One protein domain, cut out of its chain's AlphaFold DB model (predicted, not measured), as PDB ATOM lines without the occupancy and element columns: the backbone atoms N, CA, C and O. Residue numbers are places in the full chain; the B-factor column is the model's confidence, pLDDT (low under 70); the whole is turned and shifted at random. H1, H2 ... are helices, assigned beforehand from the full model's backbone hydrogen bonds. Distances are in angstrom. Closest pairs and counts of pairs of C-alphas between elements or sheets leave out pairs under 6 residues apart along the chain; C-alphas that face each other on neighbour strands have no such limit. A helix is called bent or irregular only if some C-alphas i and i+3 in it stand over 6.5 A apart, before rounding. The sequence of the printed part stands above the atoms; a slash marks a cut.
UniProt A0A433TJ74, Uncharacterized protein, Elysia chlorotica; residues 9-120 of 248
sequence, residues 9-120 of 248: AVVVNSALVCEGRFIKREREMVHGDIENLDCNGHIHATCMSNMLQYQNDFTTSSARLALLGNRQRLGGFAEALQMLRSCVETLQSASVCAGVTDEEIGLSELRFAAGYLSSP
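AT A GLANCE: This is residues 9 to 120 of the 248 residues of an uncharacterized protein of Elysia chlorotica (UniProt A0A433TJ74). One long helix, H5, runs along most of the length of the domain, and H7 folds back beside it, running the opposite way. H1 packs at a steep angle on H7 with its residues 10 to 18, H2 packs on residues 83 to 92 of H5, and the short H3 and H4 turn corners near the first residues of H5. The printed part has 112 residues with seven named helices, H1 to H7 in that order, and no named strand; the class is all helix. It is compact, with a radius of gyration of the C-alphas of 14.0 A, and spans 41 by 29 by 19 A.

IN THESE COORDINATES: H1, residues 9 to 26, begins at C-alpha 9 (245.136, 234.342, 378.983) and is 22.3 A long. H2 is residues 39 to 47, 11.6 A. H3, residues 52 to 58, is irregular: C-alphas 53 and 56 are 7.2 A apart. H4 is residues 61 to 69, 12.1 A. H5, residues 71 to 92, is the longest at 31.2 A, from C-alpha 71 at (258.802, 243.317, 385.718). H6 is residues 102 to 105. H7, residues 107 to 117, is 15.1 A long and ends at C-alpha 117 (258.120, 235.425, 376.755).

HOW THE PARTS SIT: H5 is the hub, touching H2, H4 and H7. H7 touches H5 at a shallow tilt of 31 degrees, opposite ways, closest at the C-alphas of Ala 78 and Leu 117, 5.4 A. H2 touches H5 at a steep tilt of 44 degrees, opposite ways; the C-alphas of Cys 47 and Leu 84 are closest, 5.6 A. H4 and H5 only just touch, and only at the corner, with the C-alphas of Leu 67 and Leu 74 closest at 5.7 A. H3 and H4 touch only at the corner, closest at the C-alphas of Asp 57 and Ala 63, 4.6 A. H1 touches H7 at a steep tilt of 48 degrees, opposite ways, with the C-alphas of Val 11 and Ala 113 closest at 4.8 A. H1 and H2 only just touch, with 3 pairs of C-alphas within 8 A, closest at Phe 22 and His 44, 6.1 A, and are about perpendicular at 77 degrees. The helix packing is mostly crossed, that is, at more than a shallow tilt. H6 touches no helix; it and H5 are near each other. H1 and H4 are apart, for instance. In H2, H4, H5 and H7 every O i to N i+4 pair is within hydrogen-bond range; in H1 it is 12 of 14, in H3 0 of 3, with 3 of 4 O i to N i+3 pairs within range, and H6 is too short for an i+4 pair.

THE WHOLE: The two C-alphas farthest apart are those of Gly 69 and Ser 95, 41.0 A. The printed part has no cut. The link from H1 to H2, residues 27 to 38, is long, and its C-alphas lie 16 to 22 A from the mean of all C-alphas. The mean pLDDT of the printed part is 70.8; residues 9 to 37 and 56 to 63 are under 70.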
ATOM      1  N   ALA A   9     245.346 235.760 378.802       37.91
ATOM      2  CA  ALA A   9     245.136 234.342 378.983       37.91
ATOM      3  C   ALA A   9     245.760 233.451 377.921       37.91
ATOM      4  O   ALA A   9     246.210 232.377 378.256       37.91
ATOM      5  N   VAL A  10     245.856 233.812 376.649       39.03
ATOM      6  CA  VAL A  10     246.469 232.832 375.730       39.03
ATOM      7  C   VAL A  10     247.975 232.683 375.978       39.03
ATOM      8  O   VAL A  10     248.573 231.702 375.572       39.03
ATOM      9  N   VAL A  11     248.608 233.597 376.718       42.25
ATOM     10  CA  VAL A  11     249.997 233.424 377.185       42.25
ATOM     11  C   VAL A  11     250.028 232.987 378.655       42.25
ATOM     12  O   VAL A  11     250.711 232.031 379.008       42.25
ATOM     13  N   VAL A  12     249.235 233.636 379.513       38.22
ATOM     14  CA  VAL A  12     249.157 233.368 380.958       38.22
ATOM     15  C   VAL A  12     248.186 232.236 381.286       38.22
ATOM     16  O   VAL A  12     248.568 231.360 382.035       38.22
ATOM     17  N   ASN A  13     246.979 232.176 380.711       37.66
ATOM     18  CA  ASN A  13     246.138 230.964 380.749       37.66
ATOM     19  C   ASN A  13     246.744 229.794 379.978       37.66
ATOM     20  O   ASN A  13     246.485 228.687 380.391       37.66
ATOM     21  N   SER A  14     247.564 229.955 378.941       38.06
ATOM     22  CA  SER A  14     248.303 228.798 378.401       38.06
ATOM     23  C   SER A  14     249.269 228.245 379.441       38.06
ATOM     24  O   SER A  14     249.254 227.052 379.731       38.06
ATOM     25  N   ALA A  15     249.996 229.128 380.133       34.66
ATOM     26  CA  ALA A  15     250.806 228.725 381.274       34.66
ATOM     27  C   ALA A  15     249.976 228.205 382.472       34.66
ATOM     28  O   ALA A  15     250.426 227.279 383.131       34.66
ATOM     29  N   LEU A  16     248.764 228.725 382.726       33.03
ATOM     30  CA  LEU A  16     247.834 228.280 383.785       33.03
ATOM     31  C   LEU A  16     246.983 227.070 383.405       33.03
ATOM     32  O   LEU A  16     246.400 226.453 384.281       33.03
ATOM     33  N   VAL A  17     246.800 226.765 382.128       35.47
ATOM     34  CA  VAL A  17     246.115 225.567 381.641       35.47
ATOM     35  C   VAL A  17     247.125 224.438 381.672       35.47
ATOM     36  O   VAL A  17     246.763 223.361 382.129       35.47
ATOM     37  N   CYS A  18     248.397 224.702 381.342       38.84
ATOM     38  CA  CYS A  18     249.500 223.838 381.746       38.84
ATOM     39  C   CYS A  18     249.494 223.674 383.274       38.84
ATOM     40  O   CYS A  18     249.206 222.580 383.750       38.84
ATOM     41  N   GLU A  19     249.680 224.735 384.069       34.81
ATOM     42  CA  GLU A  19     249.705 224.624 385.537       34.81
ATOM     43  C   GLU A  19     248.419 224.030 386.124       34.81
ATOM     44  O   GLU A  19     248.487 223.249 387.051       34.81
ATOM     45  N   GLY A  20     247.241 224.331 385.595       31.64
ATOM     46  CA  GLY A  20     245.945 223.879 386.100       31.64
ATOM     47  C   GLY A  20     245.628 222.433 385.728       31.64
ATOM     48  O   GLY A  20     245.040 221.716 386.539       31.64
ATOM     49  N   ARG A  21     246.061 221.964 384.549       40.06
ATOM     50  CA  ARG A  21     246.059 220.531 384.204       40.06
ATOM     51  C   ARG A  21     247.075 219.761 385.054       40.06
ATOM     52  O   ARG A  21     246.804 218.612 385.396       40.06
ATOM     53  N   PHE A  22     248.180 220.396 385.443       39.22
ATOM     54  CA  PHE A  22     249.210 219.817 386.305       39.22
ATOM     55  C   PHE A  22     248.787 219.793 387.800       39.22
ATOM     56  O   PHE A  22     248.710 218.721 388.393       39.22
ATOM     57  N   ILE A  23     248.360 220.916 388.379       36.66
ATOM     58  CA  ILE A  23     247.933 221.085 389.783       36.66
ATOM     59  C   ILE A  23     246.651 220.303 390.098       36.66
ATOM     60  O   ILE A  23     246.514 219.753 391.193       36.66
ATOM     61  N   LYS A  24     245.696 220.193 389.159       39.78
ATOM     62  CA  LYS A  24     244.490 219.370 389.382       39.78
ATOM     63  C   LYS A  24     244.847 217.893 389.615       39.78
ATOM     64  O   LYS A  24     244.161 217.242 390.399       39.78
ATOM     65  N   ARG A  25     245.943 217.401 389.023       46.06
ATOM     66  CA  ARG A  25     246.447 216.031 389.217       46.06
ATOM     67  C   ARG A  25     247.252 215.853 390.507       46.06
ATOM     68  O   ARG A  25     247.305 214.742 391.018       46.06
ATOM     69  N   GLU A  26     247.807 216.910 391.101       41.03
ATOM     70  CA  GLU A  26     248.471 216.832 392.418       41.03
ATOM     71  C   GLU A  26     247.495 216.374 393.520       41.03
ATOM     72  O   GLU A  26     247.847 215.558 394.369       41.03
ATOM     73  N   ARG A  27     246.223 216.803 393.452       43.41
ATOM     74  CA  ARG A  27     245.163 216.294 394.346       43.41
ATOM     75  C   ARG A  27     244.823 214.819 394.123       43.41
ATOM     76  O   ARG A  27     244.287 214.194 395.034       43.41
ATOM     77  N   GLU A  28     245.113 214.276 392.946       41.97
ATOM     78  CA  GLU A  28     244.850 212.877 392.585       41.97
ATOM     79  C   GLU A  28     246.070 211.974 392.860       41.97
ATOM     80  O   GLU A  28     245.908 210.775 393.078       41.97
ATOM     81  N   MET A  29     247.281 212.541 392.940       46.25
ATOM     82  CA  MET A  29     248.552 211.820 393.122       46.25
ATOM     83  C   MET A  29     249.004 211.656 394.583       46.25
ATOM     84  O   MET A  29     250.125 211.221 394.830       46.25
ATOM     85  N   VAL A  30     248.155 211.948 395.575       46.66
ATOM     86  CA  VAL A  30     248.574 211.958 396.992       46.66
ATOM     87  C   VAL A  30     249.075 210.586 397.495       46.66
ATOM     88  O   VAL A  30     249.738 210.562 398.527       46.66
ATOM     89  N   HIS A  31     248.856 209.453 396.802       47.19
ATOM     90  CA  HIS A  31     249.253 208.099 397.264       47.19
ATOM     91  C   HIS A  31     249.934 207.180 396.204       47.19
ATOM     92  O   HIS A  31     249.881 205.961 396.356       47.19
ATOM     93  N   GLY A  32     250.553 207.697 395.132       45.69
ATOM     94  CA  GLY A  32     251.121 206.852 394.055       45.69
ATOM     95  C   GLY A  32     252.653 206.840 393.965       45.69
ATOM     96  O   GLY A  32     253.268 207.902 393.933       45.69
ATOM     97  N   ASP A  33     253.262 205.651 393.863       49.56
ATOM     98  CA  ASP A  33     254.679 205.477 393.505       49.56
ATOM     99  C   ASP A  33     254.975 206.055 392.108       49.56
ATOM    100  O   ASP A  33     254.232 205.815 391.152       49.56
ATOM    101  N   ILE A  34     256.095 206.778 391.979       52.31
ATOM    102  CA  ILE A  34     256.522 207.466 390.742       52.31
ATOM    103  C   ILE A  34     256.641 206.491 389.555       52.31
ATOM    104  O   ILE A  34     256.374 206.871 388.418       52.31
ATOM    105  N   GLU A  35     256.960 205.218 389.814       49.38
ATOM    106  CA  GLU A  35     257.136 204.178 388.788       49.38
ATOM    107  C   GLU A  35     255.848 203.822 388.016       49.38
ATOM    108  O   GLU A  35     255.939 203.249 386.934       49.38
ATOM    109  N   ASN A  36     254.660 204.199 388.514       54.97
ATOM    110  CA  ASN A  36     253.362 203.934 387.869       54.97
ATOM    111  C   ASN A  36     252.668 205.191 387.318       54.97
ATOM    112  O   ASN A  36     251.485 205.146 386.970       54.97
ATOM    113  N   LEU A  37     253.368 206.322 387.254       63.34
ATOM    114  CA  LEU A  37     252.804 207.554 386.713       63.34
ATOM    115  C   LEU A  37     252.736 207.497 385.182       63.34
ATOM    116  O   LEU A  37     253.704 207.125 384.521       63.34
ATOM    117  N   ASP A  38     251.610 207.940 384.618       78.44
ATOM    118  CA  ASP A  38     251.509 208.215 383.184       78.44
ATOM    119  C   ASP A  38     252.500 209.329 382.772       78.44
ATOM    120  O   ASP A  38     253.101 210.005 383.614       78.44
ATOM    121  N   CYS A  39     252.687 209.536 381.465       79.19
ATOM    122  CA  CYS A  39     253.562 210.590 380.928       79.19
ATOM    123  C   CYS A  39     253.350 211.954 381.611       79.19
ATOM    124  O   CYS A  39     254.302 212.641 381.980       79.19
ATOM    125  N   ASN A  40     252.090 212.325 381.839       72.25
ATOM    126  CA  ASN A  40     251.715 213.576 382.485       72.25
ATOM    127  C   ASN A  40     252.142 213.634 383.961       72.25
ATOM    128  O   ASN A  40     252.622 214.673 384.414       72.25
ATOM    129  N   GLY A  41     252.005 212.538 384.711       73.06
ATOM    130  CA  GLY A  41     252.515 212.434 386.077       73.06
ATOM    131  C   GLY A  41     254.043 212.530 386.143       73.06
ATOM    132  O   GLY A  41     254.572 213.232 387.006       73.06
ATOM    133  N   HIS A  42     254.757 211.924 385.188       78.25
ATOM    134  CA  HIS A  42     256.217 212.053 385.068       78.25
ATOM    135  C   HIS A  42     256.655 213.490 384.763       78.25
ATOM    136  O   HIS A  42     257.575 214.006 385.406       78.25
ATOM    137  N   ILE A  43     255.976 214.152 383.822       79.75
ATOM    138  CA  ILE A  43     256.195 215.567 383.513       79.75
ATOM    139  C   ILE A  43     255.975 216.421 384.760       79.75
ATOM    140  O   ILE A  43     256.823 217.248 385.093       79.75
ATOM    141  N   HIS A  44     254.881 216.191 385.485       73.62
ATOM    142  CA  HIS A  44     254.579 216.940 386.696       73.62
ATOM    143  C   HIS A  44     255.676 216.786 387.754       73.62
ATOM    144  O   HIS A  44     256.210 217.778 388.249       73.62
ATOM    145  N   ALA A  45     256.016 215.542 388.099       77.00
ATOM    146  CA  ALA A  45     256.979 215.235 389.151       77.00
ATOM    147  C   ALA A  45     258.382 215.789 388.847       77.00
ATOM    148  O   ALA A  45     259.110 216.168 389.763       77.00
ATOM    149  N   THR A  46     258.750 215.859 387.567       82.31
ATOM    150  CA  THR A  46     260.117 216.192 387.147       82.31
ATOM    151  C   THR A  46     260.279 217.658 386.747       82.31
ATOM    152  O   THR A  46     261.301 218.268 387.056       82.31
ATOM    153  N   CYS A  47     259.294 218.244 386.058       82.19
ATOM    154  CA  CYS A  47     259.461 219.530 385.377       82.19
ATOM    155  C   CYS A  47     258.843 220.732 386.101       82.19
ATOM    156  O   CYS A  47     259.187 221.869 385.781       82.19
ATOM    157  N   MET A  48     257.949 220.520 387.074       78.75
ATOM    158  CA  MET A  48     257.177 221.615 387.686       78.75
ATOM    159  C   MET A  48     257.890 222.352 388.825       78.75
ATOM    160  O   MET A  48     257.419 223.405 389.251       78.75
ATOM    161  N   SER A  49     259.026 221.851 389.316       77.44
ATOM    162  CA  SER A  49     259.699 222.375 390.518       77.44
ATOM    163  C   SER A  49     259.968 223.888 390.474       77.44
ATOM    164  O   SER A  49     259.721 224.586 391.457       77.44
ATOM    165  N   ASN A  50     260.389 224.416 389.323       72.56
ATOM    166  CA  ASN A  50     260.680 225.844 389.138       72.56
ATOM    167  C   ASN A  50     259.425 226.725 389.007       72.56
ATOM    168  O   ASN A  50     259.513 227.943 389.185       72.56
ATOM    169  N   MET A  51     258.272 226.124 388.706       77.12
ATOM    170  CA  MET A  51     256.987 226.816 388.571       77.12
ATOM    171  C   MET A  51     256.271 226.970 389.914       77.12
ATOM    172  O   MET A  51     255.589 227.966 390.126       77.12
ATOM    173  N   LEU A  52     256.512 226.062 390.872       75.38
ATOM    174  CA  LEU A  52     255.859 226.062 392.190       75.38
ATOM    175  C   LEU A  52     255.958 227.406 392.934       75.38
ATOM    176  O   LEU A  52     255.023 227.811 393.620       75.38
ATOM    177  N   GLN A  53     257.060 228.144 392.772       78.81
ATOM    178  CA  GLN A  53     257.229 229.466 393.393       78.81
ATOM    179  C   GLN A  53     256.277 230.552 392.842       78.81
ATOM    180  O   GLN A  53     256.064 231.570 393.507       78.81
ATOM    181  N   TYR A  54     255.709 230.338 391.650       74.56
ATOM    182  CA  TYR A  54     254.752 231.225 390.980       74.56
ATOM    183  C   TYR A  54     253.299 230.769 391.150       74.56
ATOM    184  O   TYR A  54     252.393 231.539 390.848       74.56
ATOM    185  N   GLN A  55     253.051 229.584 391.714       71.25
ATOM    186  CA  GLN A  55     251.704 229.031 391.909       71.25
ATOM    187  C   GLN A  55     250.753 230.031 392.591       71.25
ATOM    188  O   GLN A  55     249.605 230.214 392.187       71.25
ATOM    189  N   ASN A  56     251.243 230.748 393.607       69.31
ATOM    190  CA  ASN A  56     250.445 231.739 394.332       69.31
ATOM    191  C   ASN A  56     250.113 232.985 393.500       69.31
ATOM    192  O   ASN A  56     249.054 233.580 393.717       69.31
ATOM    193  N   ASP A  57     250.954 233.343 392.524       65.50
ATOM    194  CA  ASP A  57     250.738 234.492 391.633       65.50
ATOM    195  C   ASP A  57     249.515 234.306 390.728       65.50
ATOM    196  O   ASP A  57     248.998 235.254 390.141       65.50
ATOM    197  N   PHE A  58     249.005 233.084 390.663       65.25
ATOM    198  CA  PHE A  58     247.953 232.667 389.757       65.25
ATOM    199  C   PHE A  58     246.608 232.384 390.427       65.25
ATOM    200  O   PHE A  58     245.578 232.311 389.751       65.25
ATOM    201  N   THR A  59     246.597 232.311 391.758       63.03
ATOM    202  CA  THR A  59     245.421 231.962 392.571       63.03
ATOM    203  C   THR A  59     244.329 233.030 392.572       63.03
ATOM    204  O   THR A  59     243.143 232.715 392.665       63.03
ATOM    205  N   THR A  60     244.704 234.306 392.470       64.62
ATOM    206  CA  THR A  60     243.776 235.437 392.584       64.62
ATOM    207  C   THR A  60     244.046 236.476 391.508       64.62
ATOM    208  O   THR A  60     245.157 236.598 390.993       64.62
ATOM    209  N   SER A  61     243.030 237.274 391.171       64.31
ATOM    210  CA  SER A  61     243.214 238.380 390.228       64.31
ATOM    211  C   SER A  61     244.242 239.393 390.735       64.31
ATOM    212  O   SER A  61     245.071 239.828 389.950       64.31
ATOM    213  N   SER A  62     244.266 239.714 392.031       68.00
ATOM    214  CA  SER A  62     245.261 240.631 392.607       68.00
ATOM    215  C   SER A  62     246.691 240.097 392.507       68.00
ATOM    216  O   SER A  62     247.592 240.861 392.169       68.00
ATOM    217  N   ALA A  63     246.906 238.801 392.745       69.44
ATOM    218  CA  ALA A  63     248.227 238.189 392.618       69.44
ATOM    219  C   ALA A  63     248.722 238.196 391.158       69.44
ATOM    220  O   ALA A  63     249.868 238.562 390.900       69.44
ATOM    221  N   ARG A  64     247.828 237.944 390.189       71.62
ATOM    222  CA  ARG A  64     248.159 238.040 388.755       71.62
ATOM    223  C   ARG A  64     248.566 239.455 388.360       71.62
ATOM    224  O   ARG A  64     249.527 239.642 387.619       71.62
ATOM    225  N   LEU A  65     247.864 240.460 388.884       73.25
ATOM    226  CA  LEU A  65     248.219 241.864 388.667       73.25
ATOM    227  C   LEU A  65     249.553 242.226 389.313       73.25
ATOM    228  O   LEU A  65     250.321 242.973 388.718       73.25
ATOM    229  N   ALA A  66     249.857 241.673 390.488       78.75
ATOM    230  CA  ALA A  66     251.145 241.872 391.139       78.75
ATOM    231  C   ALA A  66     252.300 241.254 390.332       78.75
ATOM    232  O   ALA A  66     253.352 241.881 390.214       78.75
ATOM    233  N   LEU A  67     252.101 240.075 389.729       79.00
ATOM    234  CA  LEU A  67     253.072 239.472 388.812       79.00
ATOM    235  C   LEU A  67     253.293 240.354 387.578       79.00
ATOM    236  O   LEU A  67     254.429 240.702 387.272       79.00
ATOM    237  N   LEU A  68     252.215 240.766 386.905       80.88
ATOM    238  CA  LEU A  68     252.291 241.623 385.716       80.88
ATOM    239  C   LEU A  68     252.908 242.989 386.020       80.88
ATOM    240  O   LEU A  68     253.695 243.503 385.230       80.88
ATOM    241  N   GLY A  69     252.569 243.576 387.167       82.94
ATOM    242  CA  GLY A  69     253.087 244.857 387.642       82.94
ATOM    243  C   GLY A  69     254.515 244.790 388.187       82.94
ATOM    244  O   GLY A  69     255.109 245.831 388.450       82.94
ATOM    245  N   ASN A  70     255.102 243.599 388.333       91.69
ATOM    246  CA  ASN A  70     256.483 243.429 388.764       91.69
ATOM    247  C   ASN A  70     257.319 242.832 387.631       91.69
ATOM    248  O   ASN A  70     257.422 241.617 387.469       91.69
ATOM    249  N   ARG A  71     257.986 243.703 386.872       93.00
ATOM    250  CA  ARG A  71     258.802 243.317 385.718       93.00
ATOM    251  C   ARG A  71     259.906 242.300 386.036       93.00
ATOM    252  O   ARG A  71     260.208 241.443 385.203       93.00
ATOM    253  N   GLN A  72     260.526 242.378 387.212       93.94
ATOM    254  CA  GLN A  72     261.547 241.407 387.612       93.94
ATOM    255  C   GLN A  72     260.916 240.033 387.857       93.94
ATOM    256  O   GLN A  72     261.409 239.030 387.347       93.94
ATOM    257  N   ARG A  73     259.796 239.992 388.590       90.25
ATOM    258  CA  ARG A  73     259.064 238.750 388.875       90.25
ATOM    259  C   ARG A  73     258.507 238.116 387.597       90.25
ATOM    260  O   ARG A  73     258.633 236.909 387.430       90.25
ATOM    261  N   LEU A  74     257.987 238.931 386.677       85.38
ATOM    262  CA  LEU A  74     257.540 238.502 385.349       85.38
ATOM    263  C   LEU A  74     258.693 237.946 384.498       85.38
ATOM    264  O   LEU A  74     258.503 236.976 383.771       85.38
ATOM    265  N   GLY A  75     259.892 238.528 384.615       90.25
ATOM    266  CA  GLY A  75     261.105 238.012 383.979       90.25
ATOM    267  C   GLY A  75     261.509 236.636 384.502       90.25
ATOM    268  O   GLY A  75     261.698 235.718 383.712       90.25
ATOM    269  N   GLY A  76     261.544 236.457 385.824       90.50
ATOM    270  CA  GLY A  76     261.822 235.144 386.416       90.50
ATOM    271  C   GLY A  76     260.769 234.093 386.038       90.50
ATOM    272  O   GLY A  76     261.109 232.947 385.759       90.50
ATOM    273  N   PHE A  77     259.495 234.491 385.949       85.00
ATOM    274  CA  PHE A  77     258.435 233.608 385.462       85.00
ATOM    275  C   PHE A  77     258.671 233.178 384.006       85.00
ATOM    276  O   PHE A  77     258.546 231.999 383.682       85.00
ATOM    277  N   ALA A  78     259.063 234.110 383.132       88.12
ATOM    278  CA  ALA A  78     259.401 233.806 381.742       88.12
ATOM    279  C   ALA A  78     260.566 232.807 381.621       88.12
ATOM    280  O   ALA A  78     260.520 231.911 380.774       88.12
ATOM    281  N   GLU A  79     261.585 232.935 382.475       91.19
ATOM    282  CA  GLU A  79     262.716 232.003 382.558       91.19
ATOM    283  C   GLU A  79     262.279 230.619 383.049       91.19
ATOM    284  O   GLU A  79     262.612 229.611 382.424       91.19
ATOM    285  N   ALA A  80     261.475 230.557 384.116       85.56
ATOM    286  CA  ALA A  80     260.921 229.303 384.624       85.56
ATOM    287  C   ALA A  80     260.082 228.581 383.556       85.56
ATOM    288  O   ALA A  80     260.196 227.365 383.401       85.56
ATOM    289  N   LEU A  81     259.325 229.331 382.750       85.38
ATOM    290  CA  LEU A  81     258.545 228.787 381.641       85.38
ATOM    291  C   LEU A  81     259.431 228.207 380.520       85.38
ATOM    292  O   LEU A  81     259.076 227.180 379.942       85.38
ATOM    293  N   GLN A  82     260.609 228.792 380.240       88.88
ATOM    294  CA  GLN A  82     261.583 228.181 379.312       88.88
ATOM    295  C   GLN A  82     262.126 226.855 379.841       88.88
ATOM    296  O   GLN A  82     262.297 225.898 379.080       88.88
ATOM    297  N   MET A  83     262.428 226.803 381.140       88.00
ATOM    298  CA  MET A  83     262.942 225.592 381.775       88.00
ATOM    299  C   MET A  83     261.885 224.490 381.767       88.00
ATOM    300  O   MET A  83     262.201 223.356 381.406       88.00
ATOM    301  N   LEU A  84     260.629 224.837 382.081       84.25
ATOM    302  CA  LEU A  84     259.495 223.924 381.978       84.25
ATOM    303  C   LEU A  84     259.382 223.375 380.553       84.25
ATOM    304  O   LEU A  84     259.405 222.161 380.378       84.25
ATOM    305  N   ARG A  85     259.348 224.248 379.536       87.25
ATOM    306  CA  ARG A  85     259.309 223.841 378.121       87.25
ATOM    307  C   ARG A  85     260.413 222.842 377.782       87.25
ATOM    308  O   ARG A  85     260.115 221.773 377.262       87.25
ATOM    309  N   SER A  86     261.661 223.172 378.098       91.38
ATOM    310  CA  SER A  86     262.818 222.331 377.758       91.38
ATOM    311  C   SER A  86     262.745 220.957 378.438       91.38
ATOM    312  O   SER A  86     263.085 219.933 377.842       91.38
ATOM    313  N   CYS A  87     262.268 220.921 379.685       89.81
ATOM    314  CA  CYS A  87     262.073 219.682 380.431       89.81
ATOM    315  C   CYS A  87     260.948 218.823 379.835       89.81
ATOM    316  O   CYS A  87     261.149 217.627 379.615       89.81
ATOM    317  N   VAL A  88     259.802 219.427 379.505       86.81
ATOM    318  CA  VAL A  88     258.667 218.731 378.876       86.81
ATOM    319  C   VAL A  88     259.060 218.177 377.507       86.81
ATOM    320  O   VAL A  88     258.788 217.013 377.237       86.81
ATOM    321  N   GLU A  89     259.755 218.956 376.670       90.12
ATOM    322  CA  GLU A  89     260.254 218.498 375.362       90.12
ATOM    323  C   GLU A  89     261.202 217.295 375.507       90.12
ATOM    324  O   GLU A  89     261.136 216.345 374.725       90.12
ATOM    325  N   THR A  90     262.040 217.292 376.546       90.62
ATOM    326  CA  THR A  90     262.931 216.163 376.839       90.62
ATOM    327  C   THR A  90     262.139 214.925 377.262       90.62
ATOM    328  O   THR A  90     262.357 213.843 376.717       90.62
ATOM    329  N   LEU A  91     261.196 215.062 378.198       87.38
ATOM    330  CA  LEU A  91     260.406 213.929 378.691       87.38
ATOM    331  C   LEU A  91     259.420 213.385 377.667       87.38
ATOM    332  O   LEU A  91     259.187 212.181 377.652       87.38
ATOM    333  N   GLN A  92     258.888 214.222 376.781       86.19
ATOM    334  CA  GLN A  92     258.027 213.760 375.700       86.19
ATOM    335  C   GLN A  92     258.745 212.743 374.801       86.19
ATOM    336  O   GLN A  92     258.135 211.788 374.327       86.19
ATOM    337  N   SER A  93     260.056 212.910 374.600       86.56
ATOM    338  CA  SER A  93     260.870 211.960 373.835       86.56
ATOM    339  C   SER A  93     261.204 210.664 374.593       86.56
ATOM    340  O   SER A  93     261.766 209.737 374.008       86.56
ATOM    341  N   ALA A  94     260.872 210.580 375.886       87.69
ATOM    342  CA  ALA A  94     261.127 209.404 376.706       87.69
ATOM    343  C   ALA A  94     260.085 208.301 376.466       87.69
ATOM    344  O   ALA A  94     258.937 208.553 376.101       87.69
ATOM    345  N   SER A  95     260.469 207.052 376.740       86.12
ATOM    346  CA  SER A  95     259.608 205.876 376.549       86.12
ATOM    347  C   SER A  95     258.286 205.952 377.317       86.12
ATOM    348  O   SER A  95     257.271 205.471 376.824       86.12
ATOM    349  N   VAL A  96     258.279 206.588 378.492       81.50
ATOM    350  CA  VAL A  96     257.075 206.802 379.314       81.50
ATOM    351  C   VAL A  96     256.034 207.710 378.641       81.50
ATOM    352  O   VAL A  96     254.855 207.649 378.973       81.50
ATOM    353  N   CYS A  97     256.454 208.514 377.661       84.81
ATOM    354  CA  CYS A  97     255.608 209.398 376.862       84.81
ATOM    355  C   CYS A  97     255.396 208.898 375.426       84.81
ATOM    356  O   CYS A  97     254.874 209.629 374.582       84.81
ATOM    357  N   ALA A  98     255.762 207.647 375.130       86.06
ATOM    358  CA  ALA A  98     255.581 207.079 373.803       86.06
ATOM    359  C   ALA A  98     254.097 207.078 373.394       86.06
ATOM    360  O   ALA A  98     253.251 206.491 374.066       86.06
ATOM    361  N   GLY A  99     253.794 207.717 372.261       81.38
ATOM    362  CA  GLY A  99     252.437 207.813 371.717       81.38
ATOM    363  C   GLY A  99     251.591 208.958 372.277       81.38
ATOM    364  O   GLY A  99     250.462 209.114 371.826       81.38
ATOM    365  N   VAL A 100     252.127 209.765 373.199       82.25
ATOM    366  CA  VAL A 100     251.444 210.949 373.736       82.25
ATOM    367  C   VAL A 100     251.702 212.156 372.831       82.25
ATOM    368  O   VAL A 100     252.846 212.504 372.531       82.25
ATOM    369  N   THR A 101     250.627 212.789 372.382       79.12
ATOM    370  CA  THR A 101     250.648 213.946 371.477       79.12
ATOM    371  C   THR A 101     250.931 215.255 372.216       79.12
ATOM    372  O   THR A 101     250.695 215.363 373.419       79.12
ATOM    373  N   ASP A 102     251.396 216.280 371.488       77.00
ATOM    374  CA  ASP A 102     251.618 217.632 372.032       77.00
ATOM    375  C   ASP A 102     250.367 218.184 372.738       77.00
ATOM    376  O   ASP A 102     250.477 218.817 373.786       77.00
ATOM    377  N   GLU A 103     249.179 217.909 372.197       71.50
ATOM    378  CA  GLU A 103     247.892 218.372 372.727       71.50
ATOM    379  C   GLU A 103     247.526 217.712 374.068       71.50
ATOM    380  O   GLU A 103     246.998 218.364 374.977       71.50
ATOM    381  N   GLU A 104     247.850 216.427 374.234       70.06
ATOM    382  CA  GLU A 104     247.583 215.677 375.469       70.06
ATOM    383  C   GLU A 104     248.421 216.171 376.658       70.06
ATOM    384  O   GLU A 104     247.977 216.053 377.805       70.06
ATOM    385  N   ILE A 105     249.597 216.753 376.394       71.94
ATOM    386  CA  ILE A 105     250.502 217.320 377.412       71.94
ATOM    387  C   ILE A 105     250.540 218.859 377.408       71.94
ATOM    388  O   ILE A 105     251.244 219.453 378.223       71.94
ATOM    389  N   GLY A 106     249.781 219.516 376.523       71.38
ATOM    390  CA  GLY A 106     249.731 220.979 376.397       71.38
ATOM    391  C   GLY A 106     251.058 221.613 375.956       71.38
ATOM    392  O   GLY A 106     251.406 222.717 376.383       71.38
ATOM    393  N   LEU A 107     251.864 220.890 375.173       76.38
ATOM    394  CA  LEU A 107     253.199 221.337 374.784       76.38
ATOM    395  C   LEU A 107     253.160 222.443 373.723       76.38
ATOM    396  O   LEU A 107     254.040 223.303 373.716       76.38
ATOM    397  N   SER A 108     252.148 222.469 372.857       74.88
ATOM    398  CA  SER A 108     251.983 223.538 371.864       74.88
ATOM    399  C   SER A 108     251.747 224.892 372.538       74.88
ATOM    400  O   SER A 108     252.435 225.871 372.236       74.88
ATOM    401  N   GLU A 109     250.858 224.938 373.530       73.44
ATOM    402  CA  GLU A 109     250.556 226.128 374.327       73.44
ATOM    403  C   GLU A 109     251.779 226.583 375.132       73.44
ATOM    404  O   GLU A 109     252.105 227.775 375.176       73.44
ATOM    405  N   LEU A 110     252.512 225.626 375.712       75.94
ATOM    406  CA  LEU A 110     253.758 225.883 376.427       75.94
ATOM    407  C   LEU A 110     254.846 226.445 375.503       75.94
ATOM    408  O   LEU A 110     255.497 227.428 375.860       75.94
ATOM    409  N   ARG A 111     255.036 225.879 374.304       83.12
ATOM    410  CA  ARG A 111     255.987 226.382 373.296       83.12
ATOM    411  C   ARG A 111     255.635 227.794 372.859       83.12
ATOM    412  O   ARG A 111     256.533 228.636 372.782       83.12
ATOM    413  N   PHE A 112     254.355 228.062 372.609       80.06
ATOM    414  CA  PHE A 112     253.886 229.384 372.222       80.06
ATOM    415  C   PHE A 112     254.167 230.412 373.326       80.06
ATOM    416  O   PHE A 112     254.840 231.415 373.073       80.06
ATOM    417  N   ALA A 113     253.715 230.143 374.555       79.69
ATOM    418  CA  ALA A 113     253.849 231.062 375.682       79.69
ATOM    419  C   ALA A 113     255.315 231.289 376.076       79.69
ATOM    420  O   ALA A 113     255.746 232.436 376.227       79.69
ATOM    421  N   ALA A 114     256.108 230.217 376.170       85.50
ATOM    422  CA  ALA A 114     257.542 230.308 376.409       85.50
ATOM    423  C   ALA A 114     258.226 231.090 375.279       85.50
ATOM    424  O   ALA A 114     258.924 232.070 375.531       85.50
ATOM    425  N   GLY A 115     258.006 230.734 374.015       88.62
ATOM    426  CA  GLY A 115     258.647 231.435 372.905       88.62
ATOM    427  C   GLY A 115     258.271 232.924 372.837       88.62
ATOM    428  O   GLY A 115     259.148 233.762 372.601       88.62
ATOM    429  N   TYR A 116     257.030 233.295 373.166       86.00
ATOM    430  CA  TYR A 116     256.626 234.697 373.279       86.00
ATOM    431  C   TYR A 116     257.402 235.406 374.401       86.00
ATOM    432  O   TYR A 116     258.024 236.445 374.178       86.00
ATOM    433  N   LEU A 117     257.454 234.820 375.597       87.81
ATOM    434  CA  LEU A 117     258.120 235.425 376.755       87.81
ATOM    435  C   LEU A 117     259.654 235.335 376.731       87.81
ATOM    436  O   LEU A 117     260.305 235.956 377.563       87.81
ATOM    437  N   SER A 118     260.251 234.642 375.759       92.25
ATOM    438  CA  SER A 118     261.713 234.561 375.599       92.25
ATOM    439  C   SER A 118     262.390 235.900 375.253       92.25
ATOM    440  O   SER A 118     263.610 236.017 375.342       92.25
ATOM    441  N   SER A 119     261.617 236.916 374.853       93.56
ATOM    442  CA  SER A 119     262.132 238.237 374.482       93.56
ATOM    443  C   SER A 119     261.930 239.255 375.609       93.56
ATOM    444  O   SER A 119     260.776 239.528 375.956       93.56
ATOM    445  N   PRO A 120     262.997 239.916 376.106       94.69
ATOM    446  CA  PRO A 120     262.881 240.993 377.090       94.69
ATOM    447  C   PRO A 120     261.909 242.103 376.675       94.69
ATOM    448  O   PRO A 120     261.139 242.571 377.507       94.69
TER     449      PRO A 120